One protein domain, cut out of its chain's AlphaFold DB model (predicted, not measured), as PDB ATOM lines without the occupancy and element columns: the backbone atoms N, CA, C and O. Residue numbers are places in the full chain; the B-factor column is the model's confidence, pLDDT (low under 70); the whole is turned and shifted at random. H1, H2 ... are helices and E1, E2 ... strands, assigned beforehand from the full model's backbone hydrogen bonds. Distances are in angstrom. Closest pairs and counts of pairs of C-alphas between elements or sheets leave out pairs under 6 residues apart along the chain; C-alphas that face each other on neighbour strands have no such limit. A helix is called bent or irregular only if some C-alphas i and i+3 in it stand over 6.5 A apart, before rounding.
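Overview. This is residues 4 to 138 of the 201 residues of an uncharacterized protein of Verrucomicrobia subdivision 3 bacterium (UniProt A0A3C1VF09). A twisted sheet of six strands curls round helix H2, with short H3 on the same face, while long helix H1 meets the sheet near its last residues and sticks out as an arm with residues 4 to 18. The 135 printed residues include three named helices and six named strands, in the order H1 E1 E2 E3 E4 H2 H3 E5 E6, a mixed class of helices and strands. The sheet is branched, with antiparallel and parallel pairs. The whole is only just compact, close to loose, with a radius of gyration of the C-alphas of 16.8 A, and spans 61 by 40 by 27 A.

Arrangement. H1, residues 4 to 30, has a kink of 41 degrees near residue 23. E1, residues 36 to 43, and E2, residues 53 to 67, form an antiparallel hairpin, with N 41 and O 55 2.9 A apart. E3, residues 70 to 81, forms a hairpin with E2, with N 63 and O 77 2.8 A apart, and E1 E2 E3 are a meander, each strand the antiparallel neighbour of the one before. E3 bends by 108 degrees at residue 74 and runs on into E4, residues 84 to 87, which is antiparallel to E2, with N 54 and O 86 2.8 A apart. H2, residues 90 to 104, is irregular, with C-alphas 91 and 94 7.6 A apart. Residues 22 to 26 of H1 alone touch H2, about perpendicular at 79 degrees, with the closest C-alphas, those of Arg 22 and Trp 103, 4.5 A apart. H3, residues 108 to 111, only just touches H1, with 3 pairs of C-alphas within 8 A, the closest those of Ala 26 and Ala 108 at 6.3 A. E5, residues 112 to 121, is parallel to E3, with N 115 and O 80 2.8 A apart, and to E4, with N 85 and O 118 2.8 A apart. E4, H2, H3 and E5 are a strand-helix-strand unit, two parallel neighbour strands with helices between, and its crossover is right-handed. E6, residues 128 to 138, forms a hairpin with E5, with N 116 and O 132 2.8 A apart. H1 only grazes the sheet, with residues 25 to 30. O i to N i+4 pairs are within hydrogen-bond range in 18 of 23 cases in H1 and 8 of 11 in H2, and H3 is too short for such a pair.

Along the chain. H1 begins at C-alpha 4, (205.861, 202.407, 285.321), and measures 40.8 A from first to last C-alpha. E1 measures 18.6 A, E2 34.1 A, E3 20.6 A, H2 21.2 A and E5 23.1 A. E6 measures 22.9 A and ends at C-alpha 138, (244.565, 182.425, 273.057).

Size, cuts and confidence. The C-alphas of Thr 4 and Phe 69, the two farthest apart, are 61.6 A apart. The printed part has no cut and no long link. Its mean pLDDT is 79.7, with residues 4 to 23, 70 to 73, 106 to 107 and 123 to 124 under 70.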
ATOM      1  N   THR A   4     204.433 202.353 284.978       45.69
ATOM      2  CA  THR A   4     205.861 202.407 285.321       45.69
ATOM      3  C   THR A   4     206.487 201.032 285.592       45.69
ATOM      4  O   THR A   4     207.636 200.807 285.230       45.69
ATOM      5  N   ILE A   5     205.732 200.073 286.144       45.34
ATOM      6  CA  ILE A   5     206.240 198.716 286.434       45.34
ATOM      7  C   ILE A   5     206.376 197.883 285.148       45.34
ATOM      8  O   ILE A   5     207.296 197.080 285.024       45.34
ATOM      9  N   LYS A   6     205.519 198.117 284.143       40.09
ATOM     10  CA  LYS A   6     205.611 197.433 282.840       40.09
ATOM     11  C   LYS A   6     206.811 197.905 282.004       40.09
ATOM     12  O   LYS A   6     207.382 197.097 281.280       40.09
ATOM     13  N   LEU A   7     207.217 199.172 282.134       44.31
ATOM     14  CA  LEU A   7     208.390 199.715 281.431       44.31
ATOM     15  C   LEU A   7     209.715 199.196 282.011       44.31
ATOM     16  O   LEU A   7     210.623 198.867 281.252       44.31
ATOM     17  N   LEU A   8     209.804 199.043 283.335       40.31
ATOM     18  CA  LEU A   8     210.977 198.447 283.984       40.31
ATOM     19  C   LEU A   8     211.130 196.952 283.656       40.31
ATOM     20  O   LEU A   8     212.245 196.486 283.438       40.31
ATOM     21  N   LEU A   9     210.021 196.214 283.535       36.66
ATOM     22  CA  LEU A   9     210.055 194.788 283.191       36.66
ATOM     23  C   LEU A   9     210.428 194.539 281.714       36.66
ATOM     24  O   LEU A   9     211.153 193.595 281.415       36.66
ATOM     25  N   ALA A  10     209.995 195.411 280.795       40.47
ATOM     26  CA  ALA A  10     210.378 195.337 279.381       40.47
ATOM     27  C   ALA A  10     211.869 195.662 279.158       40.47
ATOM     28  O   ALA A  10     212.526 195.010 278.346       40.47
ATOM     29  N   GLY A  11     212.426 196.610 279.924       32.97
ATOM     30  CA  GLY A  11     213.860 196.924 279.898       32.97
ATOM     31  C   GLY A  11     214.739 195.780 280.414       32.97
ATOM     32  O   GLY A  11     215.788 195.502 279.836       32.97
ATOM     33  N   PHE A  12     214.287 195.055 281.443       39.88
ATOM     34  CA  PHE A  12     215.030 193.925 282.015       39.88
ATOM     35  C   PHE A  12     215.059 192.695 281.088       39.88
ATOM     36  O   PHE A  12     216.073 192.002 281.000       39.88
ATOM     37  N   ILE A  13     213.982 192.452 280.332       39.97
ATOM     38  CA  ILE A  13     213.913 191.356 279.349       39.97
ATOM     39  C   ILE A  13     214.771 191.673 278.111       39.97
ATOM     40  O   ILE A  13     215.484 190.796 277.623       39.97
ATOM     41  N   ALA A  14     214.791 192.927 277.646       38.47
ATOM     42  CA  ALA A  14     215.654 193.347 276.539       38.47
ATOM     43  C   ALA A  14     217.152 193.288 276.900       38.47
ATOM     44  O   ALA A  14     217.969 192.888 276.073       38.47
ATOM     45  N   PHE A  15     217.519 193.610 278.146       35.66
ATOM     46  CA  PHE A  15     218.914 193.555 278.595       35.66
ATOM     47  C   PHE A  15     219.426 192.113 278.775       35.66
ATOM     48  O   PHE A  15     220.570 191.808 278.434       35.66
ATOM     49  N   HIS A  16     218.571 191.184 279.224       33.47
ATOM     50  CA  HIS A  16     218.934 189.765 279.316       33.47
ATOM     51  C   HIS A  16     218.992 189.043 277.960       33.47
ATOM     52  O   HIS A  16     219.774 188.099 277.812       33.47
ATOM     53  N   LEU A  17     218.244 189.502 276.952       37.16
ATOM     54  CA  LEU A  17     218.314 188.952 275.591       37.16
ATOM     55  C   LEU A  17     219.648 189.265 274.893       37.16
ATOM     56  O   LEU A  17     220.167 188.417 274.174       37.16
ATOM     57  N   VAL A  18     220.266 190.424 275.150       43.06
ATOM     58  CA  VAL A  18     221.562 190.778 274.532       43.06
ATOM     59  C   VAL A  18     222.728 189.981 275.130       43.06
ATOM     60  O   VAL A  18     223.685 189.678 274.422       43.06
ATOM     61  N   SER A  19     222.657 189.607 276.412       42.97
ATOM     62  CA  SER A  19     223.690 188.784 277.063       42.97
ATOM     63  C   SER A  19     223.575 187.300 276.686       42.97
ATOM     64  O   SER A  19     224.570 186.671 276.326       42.97
ATOM     65  N   SER A  20     222.355 186.747 276.681       45.91
ATOM     66  CA  SER A  20     222.112 185.340 276.321       45.91
ATOM     67  C   SER A  20     222.335 185.043 274.833       45.91
ATOM     68  O   SER A  20     222.846 183.976 274.500       45.91
ATOM     69  N   ALA A  21     222.070 186.004 273.939       53.19
ATOM     70  CA  ALA A  21     222.338 185.848 272.508       53.19
ATOM     71  C   ALA A  21     223.834 185.665 272.174       53.19
ATOM     72  O   ALA A  21     224.158 185.067 271.148       53.19
ATOM     73  N   ARG A  22     224.751 186.146 273.029       58.50
ATOM     74  CA  ARG A  22     226.204 186.093 272.777       58.50
ATOM     75  C   ARG A  22     226.775 184.683 272.940       58.50
ATOM     76  O   ARG A  22     227.436 184.195 272.040       58.50
ATOM     77  N   SER A  23     226.478 183.974 274.030       59.19
ATOM     78  CA  SER A  23     226.983 182.598 274.211       59.19
ATOM     79  C   SER A  23     226.241 181.564 273.356       59.19
ATOM     80  O   SER A  23     226.775 180.492 273.053       59.19
ATOM     81  N   GLN A  24     225.011 181.884 272.951       72.31
ATOM     82  CA  GLN A  24     224.147 180.970 272.221       72.31
ATOM     83  C   GLN A  24     224.541 180.831 270.748       72.31
ATOM     84  O   GLN A  24     224.499 179.718 270.233       72.31
ATOM     85  N   PHE A  25     225.028 181.900 270.104       78.00
ATOM     86  CA  PHE A  25     225.494 181.845 268.714       78.00
ATOM     87  C   PHE A  25     226.548 180.750 268.508       78.00
ATOM     88  O   PHE A  25     226.383 179.853 267.682       78.00
ATOM     89  N   ALA A  26     227.612 180.781 269.309       80.62
ATOM     90  CA  ALA A  26     228.708 179.837 269.181       80.62
ATOM     91  C   ALA A  26     228.272 178.389 269.440       80.62
ATOM     92  O   ALA A  26     228.657 177.479 268.708       80.62
ATOM     93  N   SER A  27     227.420 178.182 270.445       82.00
ATOM     94  CA  SER A  27     226.835 176.875 270.755       82.00
ATOM     95  C   SER A  27     225.920 176.360 269.637       82.00
ATOM     96  O   SER A  27     225.977 175.185 269.261       82.00
ATOM     97  N   ASP A  28     225.091 177.224 269.057       85.94
ATOM     98  CA  ASP A  28     224.147 176.858 268.001       85.94
ATOM     99  C   ASP A  28     224.868 176.545 266.686       85.94
ATOM    100  O   ASP A  28     224.529 175.561 266.023       85.94
ATOM    101  N   VAL A  29     225.925 177.292 266.352       84.94
ATOM    102  CA  VAL A  29     226.806 176.962 265.224       84.94
ATOM    103  C   VAL A  29     227.561 175.660 265.492       84.94
ATOM    104  O   VAL A  29     227.569 174.787 264.635       84.94
ATOM    105  N   LEU A  30     228.160 175.462 266.671       85.75
ATOM    106  CA  LEU A  30     228.915 174.235 266.973       85.75
ATOM    107  C   LEU A  30     228.039 172.977 267.020       85.75
ATOM    108  O   LEU A  30     228.498 171.892 266.671       85.75
ATOM    109  N   SER A  31     226.777 173.111 267.427       86.00
ATOM    110  CA  SER A  31     225.799 172.014 267.423       86.00
ATOM    111  C   SER A  31     225.154 171.769 266.055       86.00
ATOM    112  O   SER A  31     224.348 170.850 265.920       86.00
ATOM    113  N   GLY A  32     225.469 172.582 265.042       84.88
ATOM    114  CA  GLY A  32     224.867 172.490 263.709       84.88
ATOM    115  C   GLY A  32     223.420 172.954 263.624       84.88
ATOM    116  O   GLY A  32     222.812 172.831 262.561       84.88
ATOM    117  N   ARG A  33     222.882 173.524 264.708       86.50
ATOM    118  CA  ARG A  33     221.542 174.121 264.754       86.50
ATOM    119  C   ARG A  33     221.478 175.444 263.998       86.50
ATOM    120  O   ARG A  33     220.406 175.821 263.538       86.50
ATOM    121  N   MET A  34     222.618 176.112 263.823       85.75
ATOM    122  CA  MET A  34     222.727 177.344 263.056       85.75
ATOM    123  C   MET A  34     223.574 177.154 261.796       85.75
ATOM    124  O   MET A  34     224.741 176.765 261.850       85.75
ATOM    125  N   LYS A  35     222.974 177.500 260.655       92.00
ATOM    126  CA  LYS A  35     223.657 177.749 259.386       92.00
ATOM    127  C   LYS A  35     223.097 179.028 258.790       92.00
ATOM    128  O   LYS A  35     221.884 179.222 258.802       92.00
ATOM    129  N   ALA A  36     223.964 179.883 258.271       92.81
ATOM    130  CA  ALA A  36     223.564 181.143 257.662       92.81
ATOM    131  C   ALA A  36     224.395 181.426 256.410       92.81
ATOM    132  O   ALA A  36     225.505 180.911 256.262       92.81
ATOM    133  N   ARG A  37     223.838 182.250 255.523       95.25
ATOM    134  CA  ARG A  37     224.525 182.836 254.372       95.25
ATOM    135  C   ARG A  37     224.438 184.351 254.455       95.25
ATOM    136  O   ARG A  37     223.492 184.854 255.058       95.25
ATOM    137  N   ASP A  38     225.417 185.027 253.866       94.62
ATOM    138  CA  ASP A  38     225.466 186.488 253.742       94.62
ATOM    139  C   ASP A  38     225.281 187.205 255.094       94.62
ATOM    140  O   ASP A  38     224.542 188.182 255.235       94.62
ATOM    141  N   GLY A  39     225.940 186.679 256.129       91.69
ATOM    142  CA  GLY A  39     225.864 187.204 257.484       91.69
ATOM    143  C   GLY A  39     226.549 188.562 257.584       91.69
ATOM    144  O   GLY A  39     227.689 188.722 257.152       91.69
ATOM    145  N   VAL A  40     225.872 189.532 258.198       93.44
ATOM    146  CA  VAL A  40     226.424 190.860 258.481       93.44
ATOM    147  C   VAL A  40     226.182 191.193 259.945       93.44
ATOM    148  O   VAL A  40     225.067 191.076 260.445       93.44
ATOM    149  N   THR A  41     227.228 191.599 260.657       90.69
ATOM    150  CA  THR A  41     227.143 192.039 262.054       90.69
ATOM    151  C   THR A  41     227.929 193.324 262.229       90.69
ATOM    152  O   THR A  41     229.100 193.403 261.867       90.69
ATOM    153  N   ALA A  42     227.278 194.341 262.783       91.31
ATOM    154  CA  ALA A  42     227.892 195.622 263.086       91.31
ATOM    155  C   ALA A  42     228.239 195.695 264.577       91.31
ATOM    156  O   ALA A  42     227.418 195.365 265.434       91.31
ATOM    157  N   PHE A  43     229.456 196.136 264.872       89.81
ATOM    158  CA  PHE A  43     229.969 196.344 266.217       89.81
ATOM    159  C   PHE A  43     230.069 197.843 266.481       89.81
ATOM    160  O   PHE A  43     230.661 198.590 265.698       89.81
ATOM    161  N   TYR A  44     229.482 198.265 267.596       87.69
ATOM    162  CA  TYR A  44     229.395 199.658 268.018       87.69
ATOM    163  C   TYR A  44     230.186 199.852 269.303       87.69
ATOM    164  O   TYR A  44     230.318 198.931 270.109       87.69
ATOM    165  N   THR A  45     230.692 201.060 269.519       83.38
ATOM    166  CA  THR A  45     231.414 201.406 270.743       83.38
ATOM    167  C   THR A  45     230.705 202.556 271.449       83.38
ATOM    168  O   THR A  45     230.438 203.596 270.853       83.38
ATOM    169  N   GLY A  46     230.406 202.376 272.738       77.75
ATOM    170  CA  GLY A  46     229.725 203.387 273.547       77.75
ATOM    171  C   GLY A  46     228.296 203.664 273.070       77.75
ATOM    172  O   GLY A  46     227.548 202.738 272.770       77.75
ATOM    173  N   ALA A  47     227.922 204.943 273.033       76.50
ATOM    174  CA  ALA A  47     226.601 205.410 272.602       76.50
ATOM    175  C   ALA A  47     226.575 205.886 271.134       76.50
ATOM    176  O   ALA A  47     225.626 206.548 270.713       76.50
ATOM    177  N   GLU A  48     227.626 205.605 270.361       76.12
ATOM    178  CA  GLU A  48     227.714 206.050 268.973       76.12
ATOM    179  C   GLU A  48     226.769 205.263 268.054       76.12
ATOM    180  O   GLU A  48     226.640 204.045 268.158       76.12
ATOM    181  N   LEU A  49     226.139 205.966 267.105       81.88
ATOM    182  CA  LEU A  49     225.249 205.370 266.096       81.88
ATOM    183  C   LEU A  49     225.998 204.850 264.860       81.88
ATOM    184  O   LEU A  49     225.408 204.180 264.014       81.88
ATOM    185  N   THR A  50     227.292 205.152 264.749       85.62
ATOM    186  CA  THR A  50     228.149 204.693 263.654       85.62
ATOM    187  C   THR A  50     228.925 203.460 264.115       85.62
ATOM    188  O   THR A  50     229.539 203.504 265.181       85.62
ATOM    189  N   PRO A  51     228.933 202.357 263.347       89.50
ATOM    190  CA  PRO A  51     229.694 201.179 263.730       89.50
ATOM    191  C   PRO A  51     231.195 201.466 263.681       89.50
ATOM    192  O   PRO A  51     231.697 202.104 262.756       89.50
ATOM    193  N   SER A  52     231.923 200.950 264.665       89.62
ATOM    194  CA  SER A  52     233.386 200.962 264.688       89.62
ATOM    195  C   SER A  52     233.981 199.835 263.838       89.62
ATOM    196  O   SER A  52     235.075 199.994 263.291       89.62
ATOM    197  N   MET A  53     233.240 198.735 263.664       92.25
ATOM    198  CA  MET A  53     233.594 197.624 262.781       92.25
ATOM    199  C   MET A  53     232.340 196.949 262.218       92.25
ATOM    200  O   MET A  53     231.348 196.791 262.925       92.25
ATOM    201  N   ILE A  54     232.392 196.501 260.967       93.88
ATOM    202  CA  ILE A  54     231.381 195.632 260.356       93.88
ATOM    203  C   ILE A  54     232.055 194.312 259.984       93.88
ATOM    204  O   ILE A  54     233.130 194.298 259.394       93.88
ATOM    205  N   VAL A  55     231.429 193.196 260.341       94.69
ATOM    206  CA  VAL A  55     231.877 191.851 259.979       94.69
ATOM    207  C   VAL A  55     230.892 191.265 258.992       94.69
ATOM    208  O   VAL A  55     229.695 191.196 259.271       94.69
ATOM    209  N   ARG A  56     231.405 190.835 257.843       96.38
ATOM    210  CA  ARG A  56     230.656 190.114 256.817       96.38
ATOM    211  C   ARG A  56     231.188 188.697 256.702       96.38
ATOM    212  O   ARG A  56     232.390 188.491 256.853       96.38
ATOM    213  N   ALA A  57     230.310 187.744 256.432       96.44
ATOM    214  CA  ALA A  57     230.681 186.374 256.111       96.44
ATOM    215  C   ALA A  57     229.719 185.804 255.069       96.44
ATOM    216  O   ALA A  57     228.503 185.857 255.255       96.44
ATOM    217  N   ASP A  58     230.262 185.196 254.020       97.50
ATOM    218  CA  ASP A  58     229.472 184.550 252.970       97.50
ATOM    219  C   ASP A  58     228.689 183.356 253.529       97.50
ATOM    220  O   ASP A  58     227.531 183.135 253.180       97.50
ATOM    221  N   ASN A  59     229.319 182.563 254.405       96.88
ATOM    222  CA  ASN A  59     228.707 181.377 255.004       96.88
ATOM    223  C   ASN A  59     229.100 181.218 256.476       96.88
ATOM    224  O   ASN A  59     230.251 181.435 256.853       96.88
ATOM    225  N   ILE A  60     228.155 180.751 257.292       94.56
ATOM    226  CA  ILE A  60     228.363 180.347 258.686       94.56
ATOM    227  C   ILE A  60     227.826 178.927 258.843       94.56
ATOM    228  O   ILE A  60     226.656 178.676 258.542       94.56
ATOM    229  N   PHE A  61     228.662 177.986 259.274       93.94
ATOM    230  CA  PHE A  61     228.296 176.573 259.368       93.94
ATOM    231  C   PHE A  61     229.207 175.792 260.321       93.94
ATOM    232  O   PHE A  61     230.248 176.276 260.751       93.94
ATOM    233  N   THR A  62     228.826 174.554 260.630       93.25
ATOM    234  CA  THR A  62     229.675 173.591 261.344       93.25
ATOM    235  C   THR A  62     230.486 172.760 260.360       93.25
ATOM    236  O   THR A  62     229.930 172.142 259.448       93.25
ATOM    237  N   ASP A  63     231.786 172.690 260.590       92.00
ATOM    238  CA  ASP A  63     232.700 171.715 260.004       92.00
ATOM    239  C   ASP A  63     233.275 170.840 261.129       92.00
ATOM    240  O   ASP A  63     232.832 170.893 262.277       92.00
ATOM    241  N   TYR A  64     234.267 170.019 260.813       89.00
ATOM    242  CA  TYR A  64     234.934 169.159 261.781       89.00
ATOM    243  C   TYR A  64     236.443 169.287 261.655       89.00
ATOM    244  O   TYR A  64     236.977 169.476 260.555       89.00
ATOM    245  N   GLU A  65     237.143 169.149 262.780       83.81
ATOM    246  CA  GLU A  65     238.600 169.112 262.765       83.81
ATOM    247  C   GLU A  65     239.114 168.005 261.838       83.81
ATOM    248  O   GLU A  65     238.537 166.919 261.730       83.81
ATOM    249  N   ARG A  66     240.234 168.273 261.166       78.88
ATOM    250  CA  ARG A  66     240.911 167.298 260.310       78.88
ATOM    251  C   ARG A  66     242.279 166.952 260.878       78.88
ATOM    252  O   ARG A  66     243.034 167.845 261.252       78.88
ATOM    253  N   LYS A  67     242.621 165.663 260.877       74.44
ATOM    254  CA  LYS A  67     243.998 165.174 261.039       74.44
ATOM    255  C   LYS A  67     244.400 164.442 259.764       74.44
ATOM    256  O   LYS A  67     243.848 163.392 259.439       74.44
ATOM    257  N   GLY A  68     245.340 165.028 259.023       74.81
ATOM    258  CA  GLY A  68     245.663 164.585 257.667       74.81
ATOM    259  C   GLY A  68     244.432 164.673 256.762       74.81
ATOM    260  O   GLY A  68     243.784 165.717 256.686       74.81
ATOM    261  N   PHE A  69     244.083 163.563 256.115       70.44
ATOM    262  CA  PHE A  69     242.912 163.468 255.239       70.44
ATOM    263  C   PHE A  69     241.618 163.073 255.974       70.44
ATOM    264  O   PHE A  69     240.542 163.113 255.380       70.44
ATOM    265  N   PHE A  70     241.691 162.721 257.263       67.19
ATOM    266  CA  PHE A  70     240.543 162.242 258.035       67.19
ATOM    267  C   PHE A  70     239.850 163.382 258.779       67.19
ATOM    268  O   PHE A  70     240.498 164.184 259.457       67.19
ATOM    269  N   ARG A  71     238.515 163.427 258.694       65.56
ATOM    270  CA  ARG A  71     237.681 164.256 259.575       65.56
ATOM    271  C   ARG A  71     237.533 163.544 260.914       65.56
ATOM    272  O   ARG A  71     237.081 162.403 260.961       65.56
ATOM    273  N   ILE A  72     237.876 164.222 262.000       69.06
ATOM    274  CA  ILE A  72     237.599 163.757 263.355       69.06
ATOM    275  C   ILE A  72     236.157 164.156 263.660       69.06
ATOM    276  O   ILE A  72     235.893 165.238 264.178       69.06
ATOM    277  N   GLY A  73     235.207 163.283 263.315       61.06
ATOM    278  CA  GLY A  73     233.767 163.551 263.452       61.06
ATOM    279  C   GLY A  73     233.288 163.853 264.879       61.06
ATOM    280  O   GLY A  73     232.149 164.266 265.063       61.06
ATOM    281  N   VAL A  74     234.146 163.681 265.889       71.38
ATOM    282  CA  VAL A  74     233.844 163.965 267.299       71.38
ATOM    283  C   VAL A  74     234.237 165.378 267.753       71.38
ATOM    284  O   VAL A  74     233.923 165.751 268.880       71.38
ATOM    285  N   LEU A  75     234.900 166.179 266.907       84.62
ATOM    286  CA  LEU A  75     235.341 167.538 267.252       84.62
ATOM    287  C   LEU A  75     234.747 168.570 266.276       84.62
ATOM    288  O   LEU A  75     235.347 168.831 265.228       84.62
ATOM    289  N   PRO A  76     233.560 169.134 266.587       88.31
ATOM    290  CA  PRO A  76     232.942 170.152 265.749       88.31
ATOM    291  C   PRO A  76     233.736 171.461 265.789       88.31
ATOM    292  O   PRO A  76     234.257 171.865 266.833       88.31
ATOM    293  N   LEU A  77     233.773 172.128 264.639       90.12
ATOM    294  CA  LEU A  77     234.417 173.412 264.408       90.12
ATOM    295  C   LEU A  77     233.385 174.383 263.822       90.12
ATOM    296  O   LEU A  77     232.787 174.103 262.786       90.12
ATOM    297  N   GLY A  78     233.179 175.528 264.464       91.75
ATOM    298  CA  GLY A  78     232.397 176.620 263.897       91.75
ATOM    299  C   GLY A  78     233.205 177.308 262.805       91.75
ATOM    300  O   GLY A  78     234.352 177.688 263.026       91.75
ATOM    301  N   VAL A  79     232.630 177.453 261.617       93.88
ATOM    302  CA  VAL A  79     233.294 178.071 260.472       93.88
ATOM    303  C   VAL A  79     232.508 179.288 260.019       93.88
ATOM    304  O   VAL A  79     231.313 179.199 259.749       93.88
ATOM    305  N   MET A  80     233.211 180.411 259.899       95.44
ATOM    306  CA  MET A  80     232.768 181.567 259.124       95.44
ATOM    307  C   MET A  80     233.664 181.650 257.886       95.44
ATOM    308  O   MET A  80     234.884 181.745 258.008       95.44
ATOM    309  N   GLU A  81     233.090 181.559 256.693       97.44
ATOM    310  CA  GLU A  81     233.821 181.576 255.425       97.44
ATOM    311  C   GLU A  81     233.541 182.860 254.643       97.44
ATOM    312  O   GLU A  81     232.415 183.351 254.654       97.44
ATOM    313  N   GLY A  82     234.565 183.376 253.954       97.81
ATOM    314  CA  GLY A  82     234.466 184.618 253.183       97.81
ATOM    315  C   GLY A  82     234.416 185.830 254.102       97.81
ATOM    316  O   GLY A  82     233.559 186.694 253.957       97.81
ATOM    317  N   VAL A  83     235.265 185.840 255.132       97.19
ATOM    318  CA  VAL A  83     235.117 186.781 256.244       97.19
ATOM    319  C   VAL A  83     235.805 188.099 255.936       97.19
ATOM    320  O   VAL A  83     237.017 188.137 255.726       97.19
ATOM    321  N   VAL A  84     235.048 189.192 255.992       97.69
ATOM    322  CA  VAL A  84     235.568 190.550 255.827       97.69
ATOM    323  C   VAL A  84     235.305 191.361 257.091       97.69
ATOM    324  O   VAL A  84     234.160 191.562 257.484       97.69
ATOM    325  N   PHE A  85     236.380 191.837 257.711       95.12
ATOM    326  CA  PHE A  85     236.373 192.787 258.817       95.12
ATOM    327  C   PHE A  85     236.596 194.193 258.259       95.12
ATOM    328  O   PHE A  85     237.723 194.583 257.952       95.12
ATOM    329  N   GLU A  86     235.521 194.956 258.113       94.62
ATOM    330  CA  GLU A  86     235.552 196.365 257.730       94.62
ATOM    331  C   GLU A  86     235.745 197.219 258.985       94.62
ATOM    332  O   GLU A  86     234.844 197.356 259.812       94.62
ATOM    333  N   VAL A  87     236.933 197.790 259.149       91.12
ATOM    334  CA  VAL A  87     237.272 198.677 260.261       91.12
ATOM    335  C   VAL A  87     236.973 200.111 259.849       91.12
ATOM    336  O   VAL A  87     237.735 200.746 259.117       91.12
ATOM    337  N   CYS A  88     235.840 200.614 260.329       89.12
ATOM    338  CA  CYS A  88     235.361 201.962 260.040       89.12
ATOM    339  C   CYS A  88     236.079 203.013 260.892       89.12
ATOM    340  O   CYS A  88     236.322 204.122 260.425       89.12
ATOM    341  N   ARG A  89     236.415 202.665 262.142       85.69
ATOM    342  CA  ARG A  89     237.062 203.562 263.109       85.69
ATOM    343  C   ARG A  89     238.240 202.856 263.783       85.69
ATOM    344  O   ARG A  89     238.037 202.173 264.791       85.69
ATOM    345  N   PRO A  90     239.462 202.977 263.232       82.69
ATOM    346  CA  PRO A  90     240.649 202.286 263.744       82.69
ATOM    347  C   PRO A  90     240.929 202.585 265.217       82.69
ATOM    348  O   PRO A  90     241.344 201.699 265.955       82.69
ATOM    349  N   GLU A  91     240.631 203.800 265.675       82.88
ATOM    350  CA  GLU A  91     240.820 204.216 267.064       82.88
ATOM    351  C   GLU A  91     239.887 203.507 268.066       82.88
ATOM    352  O   GLU A  91     240.191 203.463 269.256       82.88
ATOM    353  N   LEU A  92     238.781 202.909 267.601       84.88
ATOM    354  CA  LEU A  92     237.800 202.188 268.432       84.88
ATOM    355  C   LEU A  92     237.795 200.671 268.184       84.88
ATOM    356  O   LEU A  92     237.016 199.933 268.797       84.88
ATOM    357  N   VAL A  93     238.643 200.176 267.278       84.50
ATOM    358  CA  VAL A  93     238.593 198.783 266.814       84.50
ATOM    359  C   VAL A  93     238.860 197.779 267.934       84.50
ATOM    360  O   VAL A  93     238.229 196.726 267.961       84.50
ATOM    361  N   THR A  94     239.701 198.125 268.913       84.12
ATOM    362  CA  THR A  94     240.001 197.269 270.071       84.12
ATOM    363  C   THR A  94     238.731 196.861 270.814       84.12
ATOM    364  O   THR A  94     238.536 195.682 271.097       84.12
ATOM    365  N   ASN A  95     237.806 197.797 271.043       85.62
ATOM    366  CA  ASN A  95     236.539 197.506 271.719       85.62
ATOM    367  C   ASN A  95     235.636 196.598 270.875       85.62
ATOM    368  O   ASN A  95     234.897 195.775 271.411       85.62
ATOM    369  N   SER A  96     235.711 196.728 269.551       87.81
ATOM    370  CA  SER A  96     234.926 195.913 268.619       87.81
ATOM    371  C   SER A  96     235.462 194.486 268.527       87.81
ATOM    372  O   SER A  96     234.683 193.541 268.459       87.81
ATOM    373  N   LEU A  97     236.785 194.318 268.570       86.44
ATOM    374  CA  LEU A  97     237.438 193.009 268.587       86.44
ATOM    375  C   LEU A  97     237.189 192.266 269.902       86.44
ATOM    376  O   LEU A  97     236.950 191.061 269.873       86.44
ATOM    377  N   VAL A  98     237.165 192.976 271.035       82.38
ATOM    378  CA  VAL A  98     236.749 192.403 272.324       82.38
ATOM    379  C   VAL A  98     235.290 191.945 272.262       82.38
ATOM    380  O   VAL A  98     234.997 190.799 272.582       82.38
ATOM    381  N   GLN A  99     234.379 192.780 271.753       84.69
ATOM    382  CA  GLN A  99     232.974 192.381 271.592       84.69
ATOM    383  C   GLN A  99     232.793 191.192 270.644       84.69
ATOM    384  O   GLN A  99     231.948 190.336 270.893       84.69
ATOM    385  N   LEU A 100     233.575 191.121 269.565       85.56
ATOM    386  CA  LEU A 100     233.591 189.971 268.665       85.56
ATOM    387  C   LEU A 100     234.063 188.708 269.393       85.56
ATOM    388  O   LEU A 100     233.455 187.651 269.238       85.56
ATOM    389  N   HIS A 101     235.128 188.813 270.190       80.94
ATOM    390  CA  HIS A 101     235.620 187.702 270.999       80.94
ATOM    391  C   HIS A 101     234.546 187.207 271.980       80.94
ATOM    392  O   HIS A 101     234.284 186.005 272.048       80.94
ATOM    393  N   ASP A 102     233.861 188.128 272.659       79.38
ATOM    394  CA  ASP A 102     232.762 187.818 273.577       79.38
ATOM    395  C   ASP A 102     231.555 187.195 272.862       79.38
ATOM    396  O   ASP A 102     230.932 186.273 273.388       79.38
ATOM    397  N   TRP A 103     231.230 187.670 271.656       79.25
ATOM    398  CA  TRP A 103     230.136 187.146 270.832       79.25
ATOM    399  C   TRP A 103     230.381 185.713 270.346       79.25
ATOM    400  O   TRP A 103     229.442 184.941 270.195       79.25
ATOM    401  N   ILE A 104     231.638 185.322 270.138       78.00
ATOM    402  CA  ILE A 104     231.995 183.933 269.813       78.00
ATOM    403  C   ILE A 104     232.116 183.086 271.097       78.00
ATOM    404  O   ILE A 104     232.116 181.859 271.049       78.00
ATOM    405  N   GLY A 105     232.163 183.720 272.268       71.00
ATOM    406  CA  GLY A 105     232.315 183.070 273.563       71.00
ATOM    407  C   GLY A 105     233.740 182.557 273.779       71.00
ATOM    408  O   GLY A 105     234.218 181.683 273.064       71.00
ATOM    409  N   SER A 106     234.416 183.040 274.819       66.50
ATOM    410  CA  SER A 106     235.857 182.822 275.057       66.50
ATOM    411  C   SER A 106     236.332 181.357 275.030       66.50
ATOM    412  O   SER A 106     237.439 181.073 274.568       66.50
ATOM    413  N   GLN A 107     235.510 180.397 275.474       68.12
ATOM    414  CA  GLN A 107     235.845 178.967 275.384       68.12
ATOM    415  C   GLN A 107     235.525 178.345 274.019       68.12
ATOM    416  O   GLN A 107     236.303 177.529 273.519       68.12
ATOM    417  N   ALA A 108     234.402 178.727 273.408       70.38
ATOM    418  CA  ALA A 108     234.010 178.234 272.092       70.38
ATOM    419  C   ALA A 108     234.872 178.844 270.976       70.38
ATOM    420  O   ALA A 108     235.111 178.178 269.975       70.38
ATOM    421  N   ALA A 109     235.435 180.033 271.192       72.69
ATOM    422  CA  ALA A 109     236.349 180.743 270.303       72.69
ATOM    423  C   ALA A 109     237.519 179.884 269.807       72.69
ATOM    424  O   ALA A 109     237.891 179.967 268.640       72.69
ATOM    425  N   LYS A 110     238.051 178.985 270.646       79.69
ATOM    426  CA  LYS A 110     239.121 178.051 270.246       79.69
ATOM    427  C   LYS A 110     238.671 177.003 269.222       79.69
ATOM    428  O   LYS A 110     239.503 176.394 268.561       79.69
ATOM    429  N   ARG A 111     237.361 176.785 269.108       86.75
ATOM    430  CA  ARG A 111     236.706 175.909 268.128       86.75
ATOM    431  C   ARG A 111     236.030 176.708 267.016       86.75
ATOM    432  O   ARG A 111     235.142 176.181 266.352       86.75
ATOM    433  N   PHE A 112     236.440 177.957 266.809       88.25
ATOM    434  CA  PHE A 112     236.045 178.751 265.656       88.25
ATOM    435  C   PHE A 112     237.222 178.963 264.708       88.25
ATOM    436  O   PHE A 112     238.356 179.212 265.119       88.25
ATOM    437  N   GLU A 113     236.929 178.871 263.417       92.62
ATOM    438  CA  GLU A 113     237.861 179.154 262.336       92.62
ATOM    439  C   GLU A 113     237.212 180.132 261.360       92.62
ATOM    440  O   GLU A 113     236.112 179.905 260.853       92.62
ATOM    441  N   PHE A 114     237.923 181.214 261.066       95.31
ATOM    442  CA  PHE A 114     237.575 182.090 259.958       95.31
ATOM    443  C   PHE A 114     238.337 181.628 258.713       95.31
ATOM    444  O   PHE A 114     239.532 181.332 258.789       95.31
ATOM    445  N   ARG A 115     237.668 181.572 257.561       97.31
ATOM    446  CA  ARG A 115     238.256 181.186 256.268       97.31
ATOM    447  C   ARG A 115     238.127 182.322 255.265       97.31
ATOM    448  O   ARG A 115     237.109 183.010 255.253       97.31
ATOM    449  N   LYS A 116     239.130 182.467 254.393       98.00
ATOM    450  CA  LYS A 116     239.235 183.544 253.391       98.00
ATOM    451  C   LYS A 116     239.054 184.914 254.050       98.00
ATOM    452  O   LYS A 116     238.103 185.634 253.771       98.00
ATOM    453  N   VAL A 117     239.937 185.213 254.997       97.75
ATOM    454  CA  VAL A 117     239.837 186.368 255.887       97.75
ATOM    455  C   VAL A 117     240.437 187.601 255.228       97.75
ATOM    456  O   VAL A 117     241.542 187.540 254.693       97.75
ATOM    457  N   SER A 118     239.742 188.731 255.317       97.62
ATOM    458  CA  SER A 118     240.243 190.056 254.954       97.62
ATOM    459  C   SER A 118     239.934 191.066 256.055       97.62
ATOM    460  O   SER A 118     238.800 191.160 256.504       97.62
ATOM    461  N   PHE A 119     240.917 191.867 256.446       95.19
ATOM    462  CA  PHE A 119     240.721 193.089 257.219       95.19
ATOM    463  C   PHE A 119     240.924 194.288 256.302       95.19
ATOM    464  O   PHE A 119     241.970 194.408 255.657       95.19
ATOM    465  N   LEU A 120     239.923 195.161 256.252       92.69
ATOM    466  CA  LEU A 120     239.898 196.366 255.437       92.69
ATOM    467  C   LEU A 120     239.756 197.569 256.355       92.69
ATOM    468  O   LEU A 120     238.772 197.679 257.081       92.69
ATOM    469  N   THR A 121     240.711 198.488 256.306       86.69
ATOM    470  CA  THR A 121     240.618 199.740 257.058       86.69
ATOM    471  C   THR A 121     240.021 200.805 256.148       86.69
ATOM    472  O   THR A 121     240.605 201.125 255.118       86.69
ATOM    473  N   LEU A 122     238.833 201.317 256.477       77.88
ATOM    474  CA  LEU A 122     238.083 202.218 255.587       77.88
ATOM    475  C   LEU A 122     238.393 203.703 255.823       77.88
ATOM    476  O   LEU A 122     238.156 204.527 254.943       77.88
ATOM    477  N   ALA A 123     238.934 204.055 256.991       68.12
ATOM    478  CA  ALA A 123     239.224 205.434 257.367       68.12
ATOM    479  C   ALA A 123     240.732 205.678 257.519       68.12
ATOM    480  O   ALA A 123     241.350 205.263 258.497       68.12
ATOM    481  N   GLY A 124     241.321 206.405 256.565       64.06
ATOM    482  CA  GLY A 124     242.633 207.045 256.734       64.06
ATOM    483  C   GLY A 124     243.859 206.123 256.741       64.06
ATOM    484  O   GLY A 124     244.959 206.606 256.996       64.06
ATOM    485  N   SER A 125     243.712 204.830 256.446       74.12
ATOM    486  CA  SER A 125     244.845 203.948 256.158       74.12
ATOM    487  C   SER A 125     244.544 203.084 254.936       74.12
ATOM    488  O   SER A 125     243.403 202.736 254.652       74.12
ATOM    489  N   THR A 126     245.589 202.746 254.190       82.94
ATOM    490  CA  THR A 126     245.528 201.796 253.068       82.94
ATOM    491  C   THR A 126     245.851 200.375 253.529       82.94
ATOM    492  O   THR A 126     246.119 199.494 252.708       82.94
ATOM    493  N   ASN A 127     245.858 200.152 254.849       90.50
ATOM    494  CA  ASN A 127     246.266 198.888 255.423       90.50
ATOM    495  C   ASN A 127     245.211 197.819 255.151       90.50
ATOM    496  O   ASN A 127     244.034 197.972 255.498       90.50
ATOM    497  N   ARG A 128     245.667 196.713 254.567       94.06
ATOM    498  CA  ARG A 128     244.861 195.526 254.300       94.06
ATOM    499  C   ARG A 128     245.622 194.287 254.729       94.06
ATOM    500  O   ARG A 128     246.795 194.136 254.395       94.06
ATOM    501  N   LEU A 129     244.943 193.392 255.431       96.50
ATOM    502  CA  LEU A 129     245.488 192.100 255.836       96.50
ATOM    503  C   LEU A 129     244.589 190.992 255.311       96.50
ATOM    504  O   LEU A 129     243.397 190.984 255.592       96.50
ATOM    505  N   GLU A 130     245.157 190.059 254.561       98.19
ATOM    506  CA  GLU A 130     244.453 188.901 254.020       98.19
ATOM    507  C   GLU A 130     245.103 187.621 254.530       98.19
ATOM    508  O   GLU A 130     246.324 187.562 254.686       98.19
ATOM    509  N   SER A 131     244.292 186.595 254.776       98.44
ATOM    510  CA  SER A 131     244.767 185.274 255.176       98.44
ATOM    511  C   SER A 131     243.819 184.181 254.694       98.44
ATOM    512  O   SER A 131     242.599 184.361 254.714       98.44
ATOM    513  N   GLY A 132     244.347 183.019 254.308       98.00
ATOM    514  CA  GLY A 132     243.513 181.869 253.949       98.00
ATOM    515  C   GLY A 132     242.674 181.372 255.131       98.00
ATOM    516  O   GLY A 132     241.491 181.061 254.971       98.00
ATOM    517  N   ARG A 133     243.254 181.372 256.336       96.56
ATOM    518  CA  ARG A 133     242.567 181.043 257.593       96.56
ATOM    519  C   ARG A 133     242.990 181.950 258.743       96.56
ATOM    520  O   ARG A 133     244.118 182.443 258.762       96.56
ATOM    521  N   ALA A 134     242.106 182.116 259.723       95.31
ATOM    522  CA  ALA A 134     242.434 182.668 261.032       95.31
ATOM    523  C   ALA A 134     241.838 181.807 262.152       95.31
ATOM    524  O   ALA A 134     240.677 181.395 262.080       95.31
ATOM    525  N   ARG A 135     242.633 181.545 263.191       92.25
ATOM    526  CA  ARG A 135     242.237 180.772 264.377       92.25
ATOM    527  C   ARG A 135     242.520 181.552 265.647       92.25
ATOM    528  O   ARG A 135     243.556 182.204 265.764       92.25
ATOM    529  N   ILE A 136     241.626 181.432 266.619       87.19
ATOM    530  CA  ILE A 136     241.796 182.046 267.935       87.19
ATOM    531  C   ILE A 136     242.629 181.086 268.791       87.19
ATOM    532  O   ILE A 136     242.146 180.030 269.196       87.19
ATOM    533  N   VAL A 137     243.899 181.423 269.033       81.56
ATOM    534  CA  VAL A 137     244.844 180.534 269.740       81.56
ATOM    535  C   VAL A 137     244.848 180.770 271.248       81.56
ATOM    536  O   VAL A 137     244.942 179.831 272.040       81.56
ATOM    537  N   SER A 138     244.695 182.021 271.661       78.69
ATOM    538  CA  SER A 138     244.565 182.425 273.057       78.69
ATOM    539  C   SER A 138     243.730 183.693 273.139       78.69
ATOM    540  O   SER A 138     243.426 184.309 272.114       78.69
TER     541      SER A 138